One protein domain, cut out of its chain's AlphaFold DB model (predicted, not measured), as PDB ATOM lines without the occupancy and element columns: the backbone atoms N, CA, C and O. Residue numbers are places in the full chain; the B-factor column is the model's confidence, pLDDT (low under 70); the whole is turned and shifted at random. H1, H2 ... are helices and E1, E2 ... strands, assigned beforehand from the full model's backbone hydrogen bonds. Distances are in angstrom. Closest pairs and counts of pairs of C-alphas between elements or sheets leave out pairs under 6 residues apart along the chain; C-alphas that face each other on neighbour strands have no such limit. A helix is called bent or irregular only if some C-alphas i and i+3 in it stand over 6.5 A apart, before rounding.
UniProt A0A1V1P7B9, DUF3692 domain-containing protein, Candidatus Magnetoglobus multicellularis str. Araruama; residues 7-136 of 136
ATOM      1  N   TYR A   7     288.590 111.659 245.802       96.06
ATOM      2  CA  TYR A   7     287.248 112.225 245.789       96.06
ATOM      3  C   TYR A   7     286.866 112.637 247.205       96.06
ATOM      4  O   TYR A   7     286.897 111.826 248.131       96.06
ATOM      5  N   ALA A   8     286.498 113.903 247.367       96.69
ATOM      6  CA  ALA A   8     286.113 114.467 248.648       96.69
ATOM      7  C   ALA A   8     284.775 115.191 248.529       96.69
ATOM      8  O   ALA A   8     284.418 115.723 247.481       96.69
ATOM      9  N   GLY A   9     284.027 115.218 249.620       96.81
ATOM     10  CA  GLY A   9     282.784 115.954 249.729       96.81
ATOM     11  C   GLY A   9     282.721 116.709 251.041       96.81
ATOM     12  O   GLY A   9     283.256 116.268 252.058       96.81
ATOM     13  N   LEU A  10     282.039 117.844 251.011       97.69
ATOM     14  CA  LEU A  10     281.707 118.612 252.200       97.69
ATOM     15  C   LEU A  10     280.200 118.791 252.253       97.69
ATOM     16  O   LEU A  10     279.566 119.072 251.238       97.69
ATOM     17  N   THR A  11     279.627 118.614 253.435       97.19
ATOM     18  CA  THR A  11     278.221 118.910 253.715       97.19
ATOM     19  C   THR A  11     278.134 119.871 254.892       97.19
ATOM     20  O   THR A  11     278.820 119.681 255.894       97.19
ATOM     21  N   ILE A  12     277.282 120.885 254.760       95.19
ATOM     22  CA  ILE A  12     276.834 121.766 255.832       95.19
ATOM     23  C   ILE A  12     275.488 121.216 256.307       95.19
ATOM     24  O   ILE A  12     274.497 121.294 255.586       95.19
ATOM     25  N   GLY A  13     275.417 120.634 257.501       89.06
ATOM     26  CA  GLY A  13     274.157 120.119 258.020       89.06
ATOM     27  C   GLY A  13     274.210 119.585 259.451       89.06
ATOM     28  O   GLY A  13     275.285 119.222 259.927       89.06
ATOM     29  N   PRO A  14     273.043 119.487 260.120       85.69
ATOM     30  CA  PRO A  14     271.693 119.637 259.552       85.69
ATOM     31  C   PRO A  14     271.181 121.094 259.505       85.69
ATOM     32  O   PRO A  14     270.875 121.691 260.531       85.69
ATOM     33  N   ILE A  15     270.989 121.657 258.301       88.94
ATOM     34  CA  ILE A  15     270.486 123.041 258.128       88.94
ATOM     35  C   ILE A  15     268.997 123.195 258.457       88.94
ATOM     36  O   ILE A  15     268.542 124.289 258.787       88.94
ATOM     37  N   TYR A  16     268.231 122.103 258.372       87.12
ATOM     38  CA  TYR A  16     266.788 122.103 258.611       87.12
ATOM     39  C   TYR A  16     266.437 122.603 260.018       87.12
ATOM     40  O   TYR A  16     265.507 123.396 260.166       87.12
ATOM     41  N   GLU A  17     267.215 122.207 261.030       84.19
ATOM     42  CA  GLU A  17     266.974 122.623 262.412       84.19
ATOM     43  C   GLU A  17     267.125 124.136 262.573       84.19
ATOM     44  O   GLU A  17     266.245 124.789 263.129       84.19
ATOM     45  N   THR A  18     268.169 124.738 262.000       85.25
ATOM     46  CA  THR A  18     268.348 126.199 262.013       85.25
ATOM     47  C   THR A  18     267.192 126.908 261.315       85.25
ATOM     48  O   THR A  18     266.638 127.877 261.833       85.25
ATOM     49  N   MET A  19     266.769 126.394 260.160       87.50
ATOM     50  CA  MET A  19     265.682 126.986 259.379       87.50
ATOM     51  C   MET A  19     264.344 126.938 260.124       87.50
ATOM     52  O   MET A  19     263.585 127.908 260.071       87.50
ATOM     53  N   ARG A  20     264.079 125.860 260.870       89.31
ATOM     54  CA  ARG A  20     262.852 125.664 261.655       89.31
ATOM     55  C   ARG A  20     262.683 126.671 262.799       89.31
ATOM     56  O   ARG A  20     261.554 126.935 263.201       89.31
ATOM     57  N   HIS A  21     263.766 127.265 263.302       88.50
ATOM     58  CA  HIS A  21     263.702 128.294 264.348       88.50
ATOM     59  C   HIS A  21     263.234 129.670 263.835       88.50
ATOM     60  O   HIS A  21     262.941 130.559 264.639       88.50
ATOM     61  N   SER A  22     263.141 129.856 262.514       90.19
ATOM     62  CA  SER A  22     262.719 131.120 261.902       90.19
ATOM     63  C   SER A  22     261.237 131.399 262.162       90.19
ATOM     64  O   SER A  22     260.376 130.582 261.841       90.19
ATOM     65  N   LYS A  23     260.913 132.584 262.690       91.56
ATOM     66  CA  LYS A  23     259.529 133.031 262.944       91.56
ATOM     67  C   LYS A  23     258.970 133.885 261.811       91.56
ATOM     68  O   LYS A  23     257.756 134.028 261.687       91.56
ATOM     69  N   LYS A  24     259.844 134.497 261.010       93.19
ATOM     70  CA  LYS A  24     259.477 135.386 259.899       93.19
ATOM     71  C   LYS A  24     260.089 134.897 258.593       93.19
ATOM     72  O   LYS A  24     261.223 134.431 258.577       93.19
ATOM     73  N   THR A  25     259.408 135.136 257.472       91.31
ATOM     74  CA  THR A  25     259.915 134.806 256.125       91.31
ATOM     75  C   THR A  25     261.303 135.389 255.860       91.31
ATOM     76  O   THR A  25     262.145 134.731 255.261       91.31
ATOM     77  N   ARG A  26     261.581 136.603 256.356       90.25
ATOM     78  CA  ARG A  26     262.905 137.238 256.230       90.25
ATOM     79  C   ARG A  26     264.017 136.478 256.962       90.25
ATOM     80  O   ARG A  26     265.146 136.482 256.499       90.25
ATOM     81  N   GLU A  27     263.701 135.847 258.094       90.88
ATOM     82  CA  GLU A  27     264.659 135.067 258.891       90.88
ATOM     83  C   GLU A  27     264.967 133.755 258.174       90.88
ATOM     84  O   GLU A  27     266.128 133.385 258.044       90.88
ATOM     85  N   GLN A  28     263.940 133.127 257.594       91.25
ATOM     86  CA  GLN A  28     264.106 131.943 256.760       91.25
ATOM     87  C   GLN A  28     264.918 132.256 255.492       91.25
ATOM     88  O   GLN A  28     265.853 131.531 255.159       91.25
ATOM     89  N   TRP A  29     264.609 133.359 254.802       90.94
ATOM     90  CA  TRP A  29     265.382 133.810 253.642       90.94
ATOM     91  C   TRP A  29     266.846 134.077 254.016       90.94
ATOM     92  O   TRP A  29     267.745 133.584 253.337       90.94
ATOM     93  N   PHE A  30     267.087 134.777 255.130       89.62
ATOM     94  CA  PHE A  30     268.438 135.042 255.621       89.62
ATOM     95  C   PHE A  30     269.182 133.751 255.969       89.62
ATOM     96  O   PHE A  30     270.325 133.598 255.556       89.62
ATOM     97  N   GLY A  31     268.545 132.800 256.659       91.06
ATOM     98  CA  GLY A  31     269.155 131.512 256.995       91.06
ATOM     99  C   GLY A  31     269.576 130.724 255.752       91.06
ATOM    100  O   GLY A  31     270.706 130.246 255.669       91.06
ATOM    101  N   SER A  32     268.710 130.659 254.735       91.56
ATOM    102  CA  SER A  32     269.050 130.018 253.459       91.56
ATOM    103  C   SER A  32     270.191 130.736 252.736       91.56
ATOM    104  O   SER A  32     271.073 130.081 252.180       91.56
ATOM    105  N   TYR A  33     270.173 132.071 252.724       92.56
ATOM    106  CA  TYR A  33     271.222 132.871 252.099       92.56
ATOM    107  C   TYR A  33     272.561 132.707 252.826       92.56
ATOM    108  O   TYR A  33     273.585 132.524 252.177       92.56
ATOM    109  N   PHE A  34     272.544 132.691 254.161       92.75
ATOM    110  CA  PHE A  34     273.717 132.495 255.003       92.75
ATOM    111  C   PHE A  34     274.425 131.179 254.679       92.75
ATOM    112  O   PHE A  34     275.613 131.201 254.379       92.75
ATOM    113  N   PHE A  35     273.714 130.047 254.660       94.31
ATOM    114  CA  PHE A  35     274.344 128.757 254.351       94.31
ATOM    115  C   PHE A  35     274.880 128.689 252.918       94.31
ATOM    116  O   PHE A  35     275.959 128.144 252.694       94.31
ATOM    117  N   SER A  36     274.179 129.295 251.955       93.94
ATOM    118  CA  SER A  36     274.703 129.409 250.594       93.94
ATOM    119  C   SER A  36     275.968 130.266 250.543       93.94
ATOM    120  O   SER A  36     276.889 129.925 249.808       93.94
ATOM    121  N   TRP A  37     276.022 131.383 251.266       93.69
ATOM    122  CA  TRP A  37     277.202 132.245 251.294       93.69
ATOM    123  C   TRP A  37     278.374 131.555 252.001       93.69
ATOM    124  O   TRP A  37     279.507 131.622 251.531       93.69
ATOM    125  N   PHE A  38     278.087 130.817 253.072       95.31
ATOM    126  CA  PHE A  38     279.057 129.989 253.777       95.31
ATOM    127  C   PHE A  38     279.696 128.959 252.838       95.31
ATOM    128  O   PHE A  38     280.921 128.850 252.776       95.31
ATOM    129  N   MET A  39     278.878 128.249 252.053       95.81
ATOM    130  CA  MET A  39     279.376 127.292 251.065       95.81
ATOM    131  C   MET A  39     280.176 127.970 249.948       95.81
ATOM    132  O   MET A  39     281.256 127.504 249.589       95.81
ATOM    133  N   GLU A  40     279.666 129.082 249.412       94.88
ATOM    134  CA  GLU A  40     280.353 129.868 248.383       94.88
ATOM    135  C   GLU A  40     281.753 130.282 248.840       94.88
ATOM    136  O   GLU A  40     282.710 130.172 248.073       94.88
ATOM    137  N   TYR A  41     281.876 130.732 250.090       95.19
ATOM    138  CA  TYR A  41     283.147 131.144 250.673       95.19
ATOM    139  C   TYR A  41     284.135 129.972 250.730       95.19
ATOM    140  O   TYR A  41     285.244 130.102 250.217       95.19
ATOM    141  N   ILE A  42     283.716 128.803 251.236       96.81
ATOM    142  CA  ILE A  42     284.568 127.599 251.257       96.81
ATOM    143  C   ILE A  42     285.038 127.235 249.846       96.81
ATOM    144  O   ILE A  42     286.226 127.005 249.627       96.81
ATOM    145  N   MET A  43     284.111 127.164 248.886       96.00
ATOM    146  CA  MET A  43     284.436 126.731 247.528       96.00
ATOM    147  C   MET A  43     285.398 127.697 246.829       96.00
ATOM    148  O   MET A  43     286.302 127.253 246.118       96.00
ATOM    149  N   LYS A  44     285.241 129.008 247.048       94.94
ATOM    150  CA  LYS A  44     286.154 130.023 246.509       94.94
ATOM    151  C   LYS A  44     287.536 129.943 247.137       94.94
ATOM    152  O   LYS A  44     288.507 129.946 246.393       94.94
ATOM    153  N   GLU A  45     287.631 129.825 248.457       95.75
ATOM    154  CA  GLU A  45     288.918 129.690 249.152       95.75
ATOM    155  C   GLU A  45     289.659 128.416 248.719       95.75
ATOM    156  O   GLU A  45     290.864 128.449 248.476       95.75
ATOM    157  N   LEU A  46     288.937 127.301 248.544       95.88
ATOM    158  CA  LEU A  46     289.491 126.062 247.986       95.88
ATOM    159  C   LEU A  46     290.031 126.273 246.572       95.88
ATOM    160  O   LEU A  46     291.179 125.926 246.303       95.88
ATOM    161  N   SER A  47     289.227 126.863 245.686       94.88
ATOM    162  CA  SER A  47     289.624 127.127 244.300       94.88
ATOM    163  C   SER A  47     290.817 128.082 244.212       94.88
ATOM    164  O   SER A  47     291.765 127.823 243.480       94.88
ATOM    165  N   GLN A  48     290.834 129.145 245.017       94.75
ATOM    166  CA  GLN A  48     291.940 130.104 245.056       94.75
ATOM    167  C   GLN A  48     293.235 129.490 245.593       94.75
ATOM    168  O   GLN A  48     294.312 129.825 245.104       94.75
ATOM    169  N   LYS A  49     293.146 128.604 246.593       95.44
ATOM    170  CA  LYS A  49     294.323 127.976 247.205       95.44
ATOM    171  C   LYS A  49     294.892 126.836 246.362       95.44
ATOM    172  O   LYS A  49     296.109 126.698 246.289       95.44
ATOM    173  N   LEU A  50     294.027 125.998 245.793       94.12
ATOM    174  CA  LEU A  50     294.418 124.742 245.147       94.12
ATOM    175  C   LEU A  50     294.398 124.814 243.614       94.12
ATOM    176  O   LEU A  50     295.080 124.021 242.972       94.12
ATOM    177  N   GLY A  51     293.660 125.754 243.019       93.00
ATOM    178  CA  GLY A  51     293.589 125.937 241.568       93.00
ATOM    179  C   GLY A  51     293.309 124.630 240.824       93.00
ATOM    180  O   GLY A  51     292.400 123.881 241.179       93.00
ATOM    181  N   ASP A  52     294.157 124.322 239.840       92.19
ATOM    182  CA  ASP A  52     294.062 123.129 238.984       92.19
ATOM    183  C   ASP A  52     294.322 121.794 239.716       92.19
ATOM    184  O   ASP A  52     294.274 120.719 239.102       92.19
ATOM    185  N   GLU A  53     294.641 121.826 241.014       93.81
ATOM    186  CA  GLU A  53     294.739 120.625 241.846       93.81
ATOM    187  C   GLU A  53     293.375 120.056 242.242       93.81
ATOM    188  O   GLU A  53     293.318 118.901 242.673       93.81
ATOM    189  N   ILE A  54     292.295 120.830 242.096       94.56
ATOM    190  CA  ILE A  54     290.928 120.395 242.383       94.56
ATOM    191  C   ILE A  54     289.979 120.673 241.221       94.56
ATOM    192  O   ILE A  54     290.160 121.595 240.434       94.56
ATOM    193  N   PHE A  55     288.916 119.883 241.149       94.38
ATOM    194  CA  PHE A  55     287.809 120.079 240.228       94.38
ATOM    195  C   PHE A  55     286.489 119.779 240.941       94.38
ATOM    196  O   PHE A  55     286.289 118.674 241.447       94.38
ATOM    197  N   PHE A  56     285.577 120.751 240.992       95.31
ATOM    198  CA  PHE A  56     284.252 120.548 241.578       95.31
ATOM    199  C   PHE A  56     283.362 119.758 240.613       95.31
ATOM    200  O   PHE A  56     282.998 120.248 239.548       95.31
ATOM    201  N   LEU A  57     282.976 118.544 241.012       94.38
ATOM    202  CA  LEU A  57     282.023 117.714 240.269       94.38
ATOM    203  C   LEU A  57     280.600 118.264 240.403       94.38
ATOM    204  O   LEU A  57     279.815 118.240 239.459       94.38
ATOM    205  N   THR A  58     280.261 118.750 241.595       92.88
ATOM    206  CA  THR A  58     278.999 119.434 241.880       92.88
ATOM    207  C   THR A  58     279.136 120.232 243.175       92.88
ATOM    208  O   THR A  58     279.750 119.724 244.109       92.88
ATOM    209  N   PRO A  59     278.579 121.445 243.292       93.25
ATOM    210  CA  PRO A  59     278.025 122.269 242.226       93.25
ATOM    211  C   PRO A  59     279.149 122.933 241.410       93.25
ATOM    212  O   PRO A  59     280.307 122.956 241.819       93.25
ATOM    213  N   HIS A  60     278.803 123.523 240.268       89.56
ATOM    214  CA  HIS A  60     279.737 124.359 239.516       89.56
ATOM    215  C   HIS A  60     280.055 125.648 240.295       89.56
ATOM    216  O   HIS A  60     279.140 126.373 240.699       89.56
ATOM    217  N   LEU A  61     281.339 125.974 240.456       87.50
ATOM    218  CA  LEU A  61     281.772 127.236 241.053       87.50
ATOM    219  C   LEU A  61     281.581 128.381 240.053       87.50
ATOM    220  O   LEU A  61     282.118 128.339 238.955       87.50
ATOM    221  N   MET A  62     280.790 129.400 240.390       80.50
ATOM    222  CA  MET A  62     280.591 130.535 239.482       80.50
ATOM    223  C   MET A  62     281.793 131.485 239.528       80.50
ATOM    224  O   MET A  62     282.150 131.967 240.600       80.50
ATOM    225  N   ASP A  63     282.324 131.855 238.360       73.56
ATOM    226  CA  ASP A  63     283.442 132.813 238.237       73.56
ATOM    227  C   ASP A  63     283.059 134.258 238.588       73.56
ATOM    228  O   ASP A  63     283.907 135.130 238.768       73.56
ATOM    229  N   ARG A  64     281.754 134.534 238.682       69.69
ATOM    230  CA  ARG A  64     281.203 135.859 238.967       69.69
ATOM    231  C   ARG A  64     280.559 135.909 240.350       69.69
ATOM    232  O   ARG A  64     279.962 134.916 240.775       69.69
ATOM    233  N   PRO A  65     280.611 137.064 241.037       68.19
ATOM    234  CA  PRO A  65     279.929 137.240 242.312       68.19
ATOM    235  C   PRO A  65     278.431 136.939 242.185       68.19
ATOM    236  O   PRO A  65     277.802 137.226 241.157       68.19
ATOM    237  N   ASN A  66     277.844 136.362 243.235       69.25
ATOM    238  CA  ASN A  66     276.410 136.124 243.286       69.25
ATOM    239  C   ASN A  66     275.650 137.459 243.402       69.25
ATOM    240  O   ASN A  66     275.394 137.957 244.490       69.25
ATOM    241  N   ILE A  67     275.269 138.024 242.257       67.19
ATOM    242  CA  ILE A  67     274.474 139.261 242.149       67.19
ATOM    243  C   ILE A  67     272.971 139.066 242.419       67.19
ATOM    244  O   ILE A  67     272.189 139.989 242.208       67.19
ATOM    245  N   SER A  68     272.527 137.865 242.805       69.75
ATOM    246  CA  SER A  68     271.101 137.602 243.020       69.75
ATOM    247  C   SER A  68     270.693 137.764 244.479       69.75
ATOM    248  O   SER A  68     271.471 137.485 245.386       69.75
ATOM    249  N   TYR A  69     269.417 138.082 244.691       69.81
ATOM    250  CA  TYR A  69     268.761 138.081 246.002       69.81
ATOM    251  C   TYR A  69     268.487 136.661 246.546       69.81
ATOM    252  O   TYR A  69     267.563 136.467 247.328       69.81
ATOM    253  N   GLY A  70     269.217 135.637 246.102       77.06
ATOM    254  CA  GLY A  70     269.020 134.249 246.510       77.06
ATOM    255  C   GLY A  70     270.341 133.506 246.677       77.06
ATOM    256  O   GLY A  70     271.337 133.803 246.009       77.06
ATOM    257  N   GLY A  71     270.343 132.525 247.580       80.25
ATOM    258  CA  GLY A  71     271.437 131.567 247.697       80.25
ATOM    259  C   GLY A  71     271.499 130.673 246.457       80.25
ATOM    260  O   GLY A  71     270.474 130.149 246.028       80.25
ATOM    261  N   LYS A  72     272.684 130.528 245.858       86.44
ATOM    262  CA  LYS A  72     272.913 129.706 244.651       86.44
ATOM    263  C   LYS A  72     273.769 128.474 244.904       86.44
ATOM    264  O   LYS A  72     273.862 127.615 244.031       86.44
ATOM    265  N   TYR A  73     274.395 128.405 246.072       92.44
ATOM    266  CA  TYR A  73     275.252 127.299 246.448       92.44
ATOM    267  C   TYR A  73     274.466 126.352 247.360       92.44
ATOM    268  O   TYR A  73     273.924 126.808 248.372       92.44
ATOM    269  N   PRO A  74     274.347 125.065 246.993       93.38
ATOM    270  CA  PRO A  74     273.735 124.051 247.838       93.38
ATOM    271  C   PRO A  74     274.504 123.845 249.148       93.38
ATOM    272  O   PRO A  74     275.623 124.310 249.338       93.38
ATOM    273  N   ASP A  75     273.900 123.067 250.038       94.44
ATOM    274  CA  ASP A  75     274.454 122.647 251.327       94.44
ATOM    275  C   ASP A  75     275.618 121.651 251.212       94.44
ATOM    276  O   ASP A  75     276.202 121.264 252.223       94.44
ATOM    277  N   ARG A  76     275.967 121.217 249.999       96.00
ATOM    278  CA  ARG A  76     277.017 120.229 249.754       96.00
ATOM    279  C   ARG A  76     277.812 120.522 248.492       96.00
ATOM    280  O   ARG A  76     277.259 121.040 247.527       96.00
ATOM    281  N   PHE A  77     279.058 120.067 248.463       96.81
ATOM    282  CA  PHE A  77     279.793 119.864 247.219       96.81
ATOM    283  C   PHE A  77     280.494 118.509 247.207       96.81
ATOM    284  O   PHE A  77     280.735 117.901 248.250       96.81
ATOM    285  N   VAL A  78     280.860 118.074 246.008       97.06
ATOM    286  CA  VAL A  78     281.777 116.972 245.736       97.06
ATOM    287  C   VAL A  78     282.854 117.494 244.794       97.06
ATOM    288  O   VAL A  78     282.551 118.153 243.796       97.06
ATOM    289  N   LEU A  79     284.108 117.197 245.108       95.75
ATOM    290  CA  LEU A  79     285.262 117.527 244.291       95.75
ATOM    291  C   LEU A  79     286.136 116.299 244.051       95.75
ATOM    292  O   LEU A  79     286.138 115.339 244.822       95.75
ATOM    293  N   GLN A  80     286.892 116.369 242.969       95.06
ATOM    294  CA  GLN A  80     288.030 115.517 242.681       95.06
ATOM    295  C   GLN A  80     289.301 116.332 242.923       95.06
ATOM    296  O   GLN A  80     289.328 117.523 242.619       95.06
ATOM    297  N   GLY A  81     290.357 115.714 243.442       94.50
ATOM    298  CA  GLY A  81     291.633 116.383 243.652       94.50
ATOM    299  C   GLY A  81     292.845 115.499 243.396       94.50
ATOM    300  O   GLY A  81     292.741 114.272 243.386       94.50
ATOM    301  N   LYS A  82     293.995 116.152 243.203       94.19
ATOM    302  CA  LYS A  82     295.282 115.535 242.829       94.19
ATOM    303  C   LYS A  82     296.214 115.220 244.013       94.19
ATOM    304  O   LYS A  82     297.372 114.853 243.819       94.19
ATOM    305  N   LYS A  83     295.736 115.400 245.248       92.31
ATOM    306  CA  LYS A  83     296.485 115.143 246.493       92.31
ATOM    307  C   LYS A  83     296.047 113.825 247.137       92.31
ATOM    308  O   LYS A  83     294.974 113.316 246.823       92.31
ATOM    309  N   SER A  84     296.846 113.298 248.068       93.19
ATOM    310  CA  SER A  84     296.419 112.193 248.941       93.19
ATOM    311  C   SER A  84     295.250 112.610 249.843       93.19
ATOM    312  O   SER A  84     295.004 113.805 250.034       93.19
ATOM    313  N   VAL A  85     294.551 111.630 250.420       94.00
ATOM    314  CA  VAL A  85     293.419 111.851 251.335       94.00
ATOM    315  C   VAL A  85     293.826 112.713 252.530       94.00
ATOM    316  O   VAL A  85     293.135 113.672 252.856       94.00
ATOM    317  N   GLU A  86     294.973 112.427 253.146       94.25
ATOM    318  CA  GLU A  86     295.461 113.126 254.342       94.25
ATOM    319  C   GLU A  86     295.753 114.596 254.042       94.25
ATOM    320  O   GLU A  86     295.327 115.490 254.774       94.25
ATOM    321  N   ASN A  87     296.433 114.851 252.920       94.75
ATOM    322  CA  ASN A  87     296.761 116.203 252.490       94.75
ATOM    323  C   ASN A  87     295.497 116.972 252.092       94.75
ATOM    324  O   ASN A  87     295.334 118.120 252.487       94.75
ATOM    325  N   MET A  88     294.576 116.344 251.355       95.69
ATOM    326  CA  MET A  88     293.309 116.980 250.988       95.69
ATOM    327  C   MET A  88     292.456 117.297 252.224       95.69
ATOM    328  O   MET A  88     291.878 118.378 252.301       95.69
ATOM    329  N   TYR A  89     292.414 116.403 253.218       96.56
ATOM    330  CA  TYR A  89     291.705 116.652 254.474       96.56
ATOM    331  C   TYR A  89     292.286 117.862 255.204       96.56
ATOM    332  O   TYR A  89     291.533 118.755 255.578       96.56
ATOM    333  N   ALA A  90     293.613 117.934 255.354       97.06
ATOM    334  CA  ALA A  90     294.272 119.054 256.025       97.06
ATOM    335  C   ALA A  90     293.984 120.401 255.334       97.06
ATOM    336  O   ALA A  90     293.751 121.415 256.001       97.06
ATOM    337  N   GLU A  91     293.955 120.416 253.999       96.62
ATOM    338  CA  GLU A  91     293.609 121.602 253.212       96.62
ATOM    339  C   GLU A  91     292.156 122.038 253.437       96.62
ATOM    340  O   GLU A  91     291.891 123.205 253.754       96.62
ATOM    341  N   MET A  92     291.219 121.092 253.331       97.31
ATOM    342  CA  MET A  92     289.796 121.345 253.546       97.31
ATOM    343  C   MET A  92     289.508 121.791 254.982       97.31
ATOM    344  O   MET A  92     288.772 122.757 255.172       97.31
ATOM    345  N   ASP A  93     290.107 121.149 255.985       97.69
ATOM    346  CA  ASP A  93     289.937 121.487 257.401       97.69
ATOM    347  C   ASP A  93     290.477 122.887 257.727       97.69
ATOM    348  O   ASP A  93     289.817 123.687 258.400       97.69
ATOM    349  N   THR A  94     291.630 123.247 257.153       97.88
ATOM    350  CA  THR A  94     292.196 124.598 257.275       97.88
ATOM    351  C   THR A  94     291.234 125.651 256.722       97.88
ATOM    352  O   THR A  94     290.999 126.679 257.362       97.88
ATOM    353  N   ILE A  95     290.662 125.416 255.539       97.75
ATOM    354  CA  ILE A  95     289.728 126.354 254.898       97.75
ATOM    355  C   ILE A  95     288.397 126.415 255.651       97.75
ATOM    356  O   ILE A  95     287.851 127.504 255.846       97.75
ATOM    357  N   CYS A  96     287.905 125.278 256.141       97.44
ATOM    358  CA  CYS A  96     286.729 125.219 257.004       97.44
ATOM    359  C   CYS A  96     286.939 126.061 258.262       97.44
ATOM    360  O   CYS A  96     286.102 126.895 258.590       97.44
ATOM    361  N   SER A  97     288.080 125.907 258.932       97.12
ATOM    362  CA  SER A  97     288.409 126.664 260.141       97.12
ATOM    363  C   SER A  97     288.538 128.165 259.883       97.12
ATOM    364  O   SER A  97     287.970 128.955 260.634       97.12
ATOM    365  N   LYS A  98     289.181 128.579 258.784       97.12
ATOM    366  CA  LYS A  98     289.225 129.996 258.377       97.12
ATOM    367  C   LYS A  98     287.832 130.565 258.110       97.12
ATOM    368  O   LYS A  98     287.502 131.642 258.600       97.12
ATOM    369  N   THR A  99     287.004 129.824 257.375       96.69
ATOM    370  CA  THR A  99     285.621 130.221 257.081       96.69
ATOM    371  C   THR A  99     284.811 130.375 258.369       96.69
ATOM    372  O   THR A  99     284.151 131.395 258.566       96.69
ATOM    373  N   ARG A 100     284.898 129.406 259.290       96.31
ATOM    374  CA  ARG A 100     284.214 129.470 260.592       96.31
ATOM    375  C   ARG A 100     284.645 130.684 261.405       96.31
ATOM    376  O   ARG A 100     283.781 131.379 261.930       96.31
ATOM    377  N   GLN A 101     285.939 130.993 261.454       96.00
ATOM    378  CA  GLN A 101     286.445 132.171 262.162       96.00
ATOM    379  C   GLN A 101     285.915 133.477 261.559       96.00
ATOM    380  O   GLN A 101     285.458 134.350 262.299       96.00
ATOM    381  N   PHE A 102     285.912 133.590 260.225       96.00
ATOM    382  CA  PHE A 102     285.346 134.744 259.524       96.00
ATOM    383  C   PHE A 102     283.872 134.956 259.894       96.00
ATOM    384  O   PHE A 102     283.490 136.043 260.331       96.00
ATOM    385  N   PHE A 103     283.049 133.909 259.789       95.25
ATOM    386  CA  PHE A 103     281.621 134.009 260.095       95.25
ATOM    387  C   PHE A 103     281.333 134.178 261.588       95.25
ATOM    388  O   PHE A 103     280.406 134.902 261.938       95.25
ATOM    389  N   SER A 104     282.137 133.585 262.471       94.50
ATOM    390  CA  SER A 104     282.009 133.791 263.918       94.50
ATOM    391  C   SER A 104     282.230 135.251 264.279       94.50
ATOM    392  O   SER A 104     281.453 135.823 265.040       94.50
ATOM    393  N   ARG A 105     283.247 135.879 263.677       93.38
ATOM    394  CA  ARG A 105     283.509 137.302 263.865       93.38
ATOM    395  C   ARG A 105     282.396 138.165 263.281       93.38
ATOM    396  O   ARG A 105     281.906 139.052 263.969       93.38
ATOM    397  N   PHE A 106     281.958 137.858 262.059       92.06
ATOM    398  CA  PHE A 106     280.841 138.549 261.416       92.06
ATOM    399  C   PHE A 106     279.575 138.526 262.283       92.06
ATOM    400  O   PHE A 106     278.959 139.569 262.459       92.06
ATOM    401  N   ILE A 107     279.209 137.368 262.846       90.44
ATOM    402  CA  ILE A 107     278.032 137.217 263.718       90.44
ATOM    403  C   ILE A 107     278.231 137.965 265.039       90.44
ATOM    404  O   ILE A 107     277.310 138.641 265.492       90.44
ATOM    405  N   PHE A 108     279.417 137.864 265.645       89.81
ATOM    406  CA  PHE A 108     279.739 138.541 266.903       89.81
ATOM    407  C   PHE A 108     279.659 140.072 266.788       89.81
ATOM    408  O   PHE A 108     279.227 140.737 267.723       89.81
ATOM    409  N   ASP A 109     280.044 140.627 265.637       88.88
ATOM    410  CA  ASP A 109     280.027 142.070 265.385       88.88
ATOM    411  C   ASP A 109     278.625 142.608 265.008       88.88
ATOM    412  O   ASP A 109     278.459 143.823 264.857       88.88
ATOM    413  N   ILE A 110     277.598 141.752 264.866       86.00
ATOM    414  CA  ILE A 110     276.218 142.207 264.626       86.00
ATOM    415  C   ILE A 110     275.739 142.987 265.862       86.00
ATOM    416  O   ILE A 110     275.684 142.418 266.953       86.00
ATOM    417  N   PRO A 111     275.342 144.268 265.727       71.81
ATOM    418  CA  PRO A 111     274.882 145.055 266.861       71.81
ATOM    419  C   PRO A 111     273.555 144.503 267.388       71.81
ATOM    420  O   PRO A 111     272.491 144.774 266.830       71.81
ATOM    421  N   ASP A 112     273.600 143.749 268.482       68.00
ATOM    422  CA  ASP A 112     272.404 143.373 269.228       68.00
ATOM    423  C   ASP A 112     272.690 143.433 270.730       68.00
ATOM    424  O   ASP A 112     273.428 142.623 271.287       68.00
ATOM    425  N   GLY A 113     272.087 144.409 271.413       57.50
ATOM    426  CA  GLY A 113     272.286 144.664 272.846       57.50
ATOM    427  C   GLY A 113     271.715 143.588 273.778       57.50
ATOM    428  O   GLY A 113     271.504 143.859 274.958       57.50
ATOM    429  N   LYS A 114     271.393 142.398 273.255       64.38
ATOM    430  CA  LYS A 114     270.708 141.308 273.966       64.38
ATOM    431  C   LYS A 114     271.395 139.947 273.853       64.38
ATOM    432  O   LYS A 114     270.971 139.019 274.538       64.38
ATOM    433  N   ILE A 115     272.428 139.806 273.023       67.19
ATOM    434  CA  ILE A 115     273.099 138.522 272.797       67.19
ATOM    435  C   ILE A 115     274.394 138.494 273.613       67.19
ATOM    436  O   ILE A 115     275.408 139.051 273.211       67.19
ATOM    437  N   ASN A 116     274.357 137.849 274.782       71.94
ATOM    438  CA  ASN A 116     275.558 137.543 275.564       71.94
ATOM    439  C   ASN A 116     276.091 136.166 275.144       71.94
ATOM    440  O   ASN A 116     275.830 135.167 275.812       71.94
ATOM    441  N   VAL A 117     276.747 136.107 273.986       81.44
ATOM    442  CA  VAL A 117     277.336 134.878 273.438       81.44
ATOM    443  C   VAL A 117     278.805 135.144 273.140       81.44
ATOM    444  O   VAL A 117     279.147 136.151 272.522       81.44
ATOM    445  N   ASP A 118     279.681 134.252 273.593       88.69
ATOM    446  CA  ASP A 118     281.105 134.345 273.301       88.69
ATOM    447  C   ASP A 118     281.422 133.824 271.887       88.69
ATOM    448  O   ASP A 118     280.752 132.939 271.351       88.69
ATOM    449  N   ILE A 119     282.470 134.373 271.270       91.00
ATOM    450  CA  ILE A 119     282.864 134.026 269.899       91.00
ATOM    451  C   ILE A 119     283.239 132.544 269.733       91.00
ATOM    452  O   ILE A 119     283.033 131.985 268.658       91.00
ATOM    453  N   ASN A 120     283.745 131.888 270.785       92.94
ATOM    454  CA  ASN A 120     284.142 130.483 270.715       92.94
ATOM    455  C   ASN A 120     282.913 129.570 270.665       92.94
ATOM    456  O   ASN A 120     282.909 128.596 269.919       92.94
ATOM    457  N   SER A 121     281.852 129.906 271.400       92.31
ATOM    458  CA  SER A 121     280.565 129.216 271.329       92.31
ATOM    459  C   SER A 121     279.954 129.312 269.929       92.31
ATOM    460  O   SER A 121     279.422 128.323 269.423       92.31
ATOM    461  N   ILE A 122     280.075 130.469 269.264       92.38
ATOM    462  CA  ILE A 122     279.644 130.631 267.863       92.38
ATOM    463  C   ILE A 122     280.477 129.729 266.944       92.38
ATOM    464  O   ILE A 122     279.921 129.005 266.120       92.38
ATOM    465  N   ASP A 123     281.800 129.730 267.110       95.00
ATOM    466  CA  ASP A 123     282.722 128.936 266.293       95.00
ATOM    467  C   ASP A 123     282.491 127.421 266.436       95.00
ATOM    468  O   ASP A 123     282.460 126.697 265.436       95.00
ATOM    469  N   GLN A 124     282.255 126.952 267.666       94.31
ATOM    470  CA  GLN A 124     281.888 125.565 267.972       94.31
ATOM    471  C   GLN A 124     280.528 125.193 267.383       94.31
ATOM    472  O   GLN A 124     280.368 124.106 266.821       94.31
ATOM    473  N   PHE A 125     279.551 126.098 267.463       92.56
ATOM    474  CA  PHE A 125     278.250 125.890 266.845       92.56
ATOM    475  C   PHE A 125     278.379 125.747 265.327       92.56
ATOM    476  O   PHE A 125     277.870 124.781 264.765       92.56
ATOM    477  N   LEU A 126     279.127 126.630 264.658       94.38
ATOM    478  CA  LEU A 126     279.388 126.524 263.218       94.38
ATOM    479  C   LEU A 126     280.165 125.250 262.852       94.38
ATOM    480  O   LEU A 126     279.875 124.642 261.822       94.38
ATOM    481  N   ALA A 127     281.108 124.810 263.691       95.25
ATOM    482  CA  ALA A 127     281.841 123.558 263.487       95.25
ATOM    483  C   ALA A 127     280.910 122.344 263.436       95.25
ATOM    484  O   ALA A 127     281.121 121.454 262.617       95.25
ATOM    485  N   SER A 128     279.847 122.339 264.248       94.25
ATOM    486  CA  SER A 128     278.893 121.224 264.295       94.25
ATOM    487  C   SER A 128     278.150 120.974 262.976       94.25
ATOM    488  O   SER A 128     277.650 119.870 262.763       94.25
ATOM    489  N   PHE A 129     278.108 121.957 262.067       94.75
ATOM    490  CA  PHE A 129     277.495 121.792 260.749       94.75
ATOM    491  C   PHE A 129     278.425 121.140 259.726       94.75
ATOM    492  O   PHE A 129     277.934 120.632 258.722       94.75
ATOM    493  N   LEU A 130     279.744 121.186 259.911       96.38
ATOM    494  CA  LEU A 130     280.687 120.796 258.865       96.38
ATOM    495  C   LEU A 130     281.006 119.309 258.920       96.38
ATOM    496  O   LEU A 130     281.457 118.778 259.930       96.38
ATOM    497  N   GLN A 131     280.803 118.641 257.790       96.38
ATOM    498  CA  GLN A 131     281.087 117.223 257.628       96.38
ATOM    499  C   GLN A 131     281.925 117.026 256.369       96.38
ATOM    500  O   GLN A 131     281.421 117.200 255.258       96.38
ATOM    501  N   ILE A 132     283.193 116.650 256.539       96.69
ATOM    502  CA  ILE A 132     284.096 116.281 255.442       96.69
ATOM    503  C   ILE A 132     284.044 114.762 255.265       96.69
ATOM    504  O   ILE A 132     284.109 114.012 256.239       96.69
ATOM    505  N   ARG A 133     283.908 114.300 254.021       96.38
ATOM    506  CA  ARG A 133     283.872 112.876 253.669       96.38
ATOM    507  C   ARG A 133     284.788 112.605 252.489       96.38
ATOM    508  O   ARG A 133     284.871 113.417 251.576       96.38
ATOM    509  N   PHE A 134     285.421 111.441 252.500       95.12
ATOM    510  CA  PHE A 134     286.203 110.929 251.381       95.12
ATOM    511  C   PHE A 134     285.521 109.701 250.801       95.12
ATOM    512  O   PHE A 134     284.891 108.933 251.532       95.12
ATOM    513  N   PHE A 135     285.637 109.545 249.489       88.94
ATOM    514  CA  PHE A 135     285.096 108.409 248.757       88.94
ATOM    515  C   PHE A 135     286.267 107.558 248.260       88.94
ATOM    516  O   PHE A 135     287.237 108.103 247.729       88.94
ATOM    517  N   ALA A 136     286.181 106.250 248.510       71.00
ATOM    518  CA  ALA A 136     287.151 105.244 248.082       71.00
ATOM    519  C   ALA A 136     286.753 104.636 246.734       71.00
ATOM    520  O   ALA A 136     285.528 104.539 246.484       71.00
TER     521      ALA A 136
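This is residues 7 to 136 of the 136 residues of the protein "DUF3692 domain-containing protein" of Candidatus Magnetoglobus multicellularis str. Araruama (UniProt A0A1V1P7B9). A strongly twisted wall of four strands has two long helices, H2 and H3, over one face, and its other face is bare. Beyond one end of the strands, H1 folds back on H2 and H4 on H3, while residues 110 to 115 stick out. The printed part has 130 residues with four named helices and four named strands, E1 H1 H2 E2 E3 H3 H4 E4; the sheet E2 E3 E1 E4 is antiparallel. The class is mixed; the whole is compact, radius of gyration of the C-alphas 15.4 A, spanning 47 by 31 by 24 A.

Find C-alpha 7 at (287.248, 112.225, 245.789), where E1, residues 7 to 12, begins. H1 is 15 to 20; H2, 25 to 53, runs 40.2 A, with a kink of 54 degrees near residue 47, and is irregular: C-alphas 49 and 52 are 9.5 A apart. E2 is 54 to 58, E3 76 to 81; H3, 85 to 108, runs 33.8 A. After H4, 119 to 127, E4, 130 to 135, ends at (285.096, 108.409, 248.757).

Look across the sheet for N 57 and O 78, 2.8 A, between E2 and E3, a hairpin; N 79 and O 8, 2.8 A, between E3 and E1; and N 9 and O 133, 2.8 A, between E1 and E4. On the same face, H2 is over E2 and E3, height 8.8 A, and H3 over E1, height 6.1 A: two layers, helices on one face of a sheet. H2 and H3 touch at a steep tilt of 38 degrees, opposite ways, closest at C-alphas 42 and 95, 6.4 A. Every O i to N i+4 pair is within hydrogen-bond range in H1, H3 and H4; in H2, 23 of 25.

The farthest C-alphas, Gly 113 and Ala 136, are 48.9 A apart. The printed part has no cut; the link E2 to E3 is long. Residues 64 to 69 and 112 to 115 have pLDDT under 70.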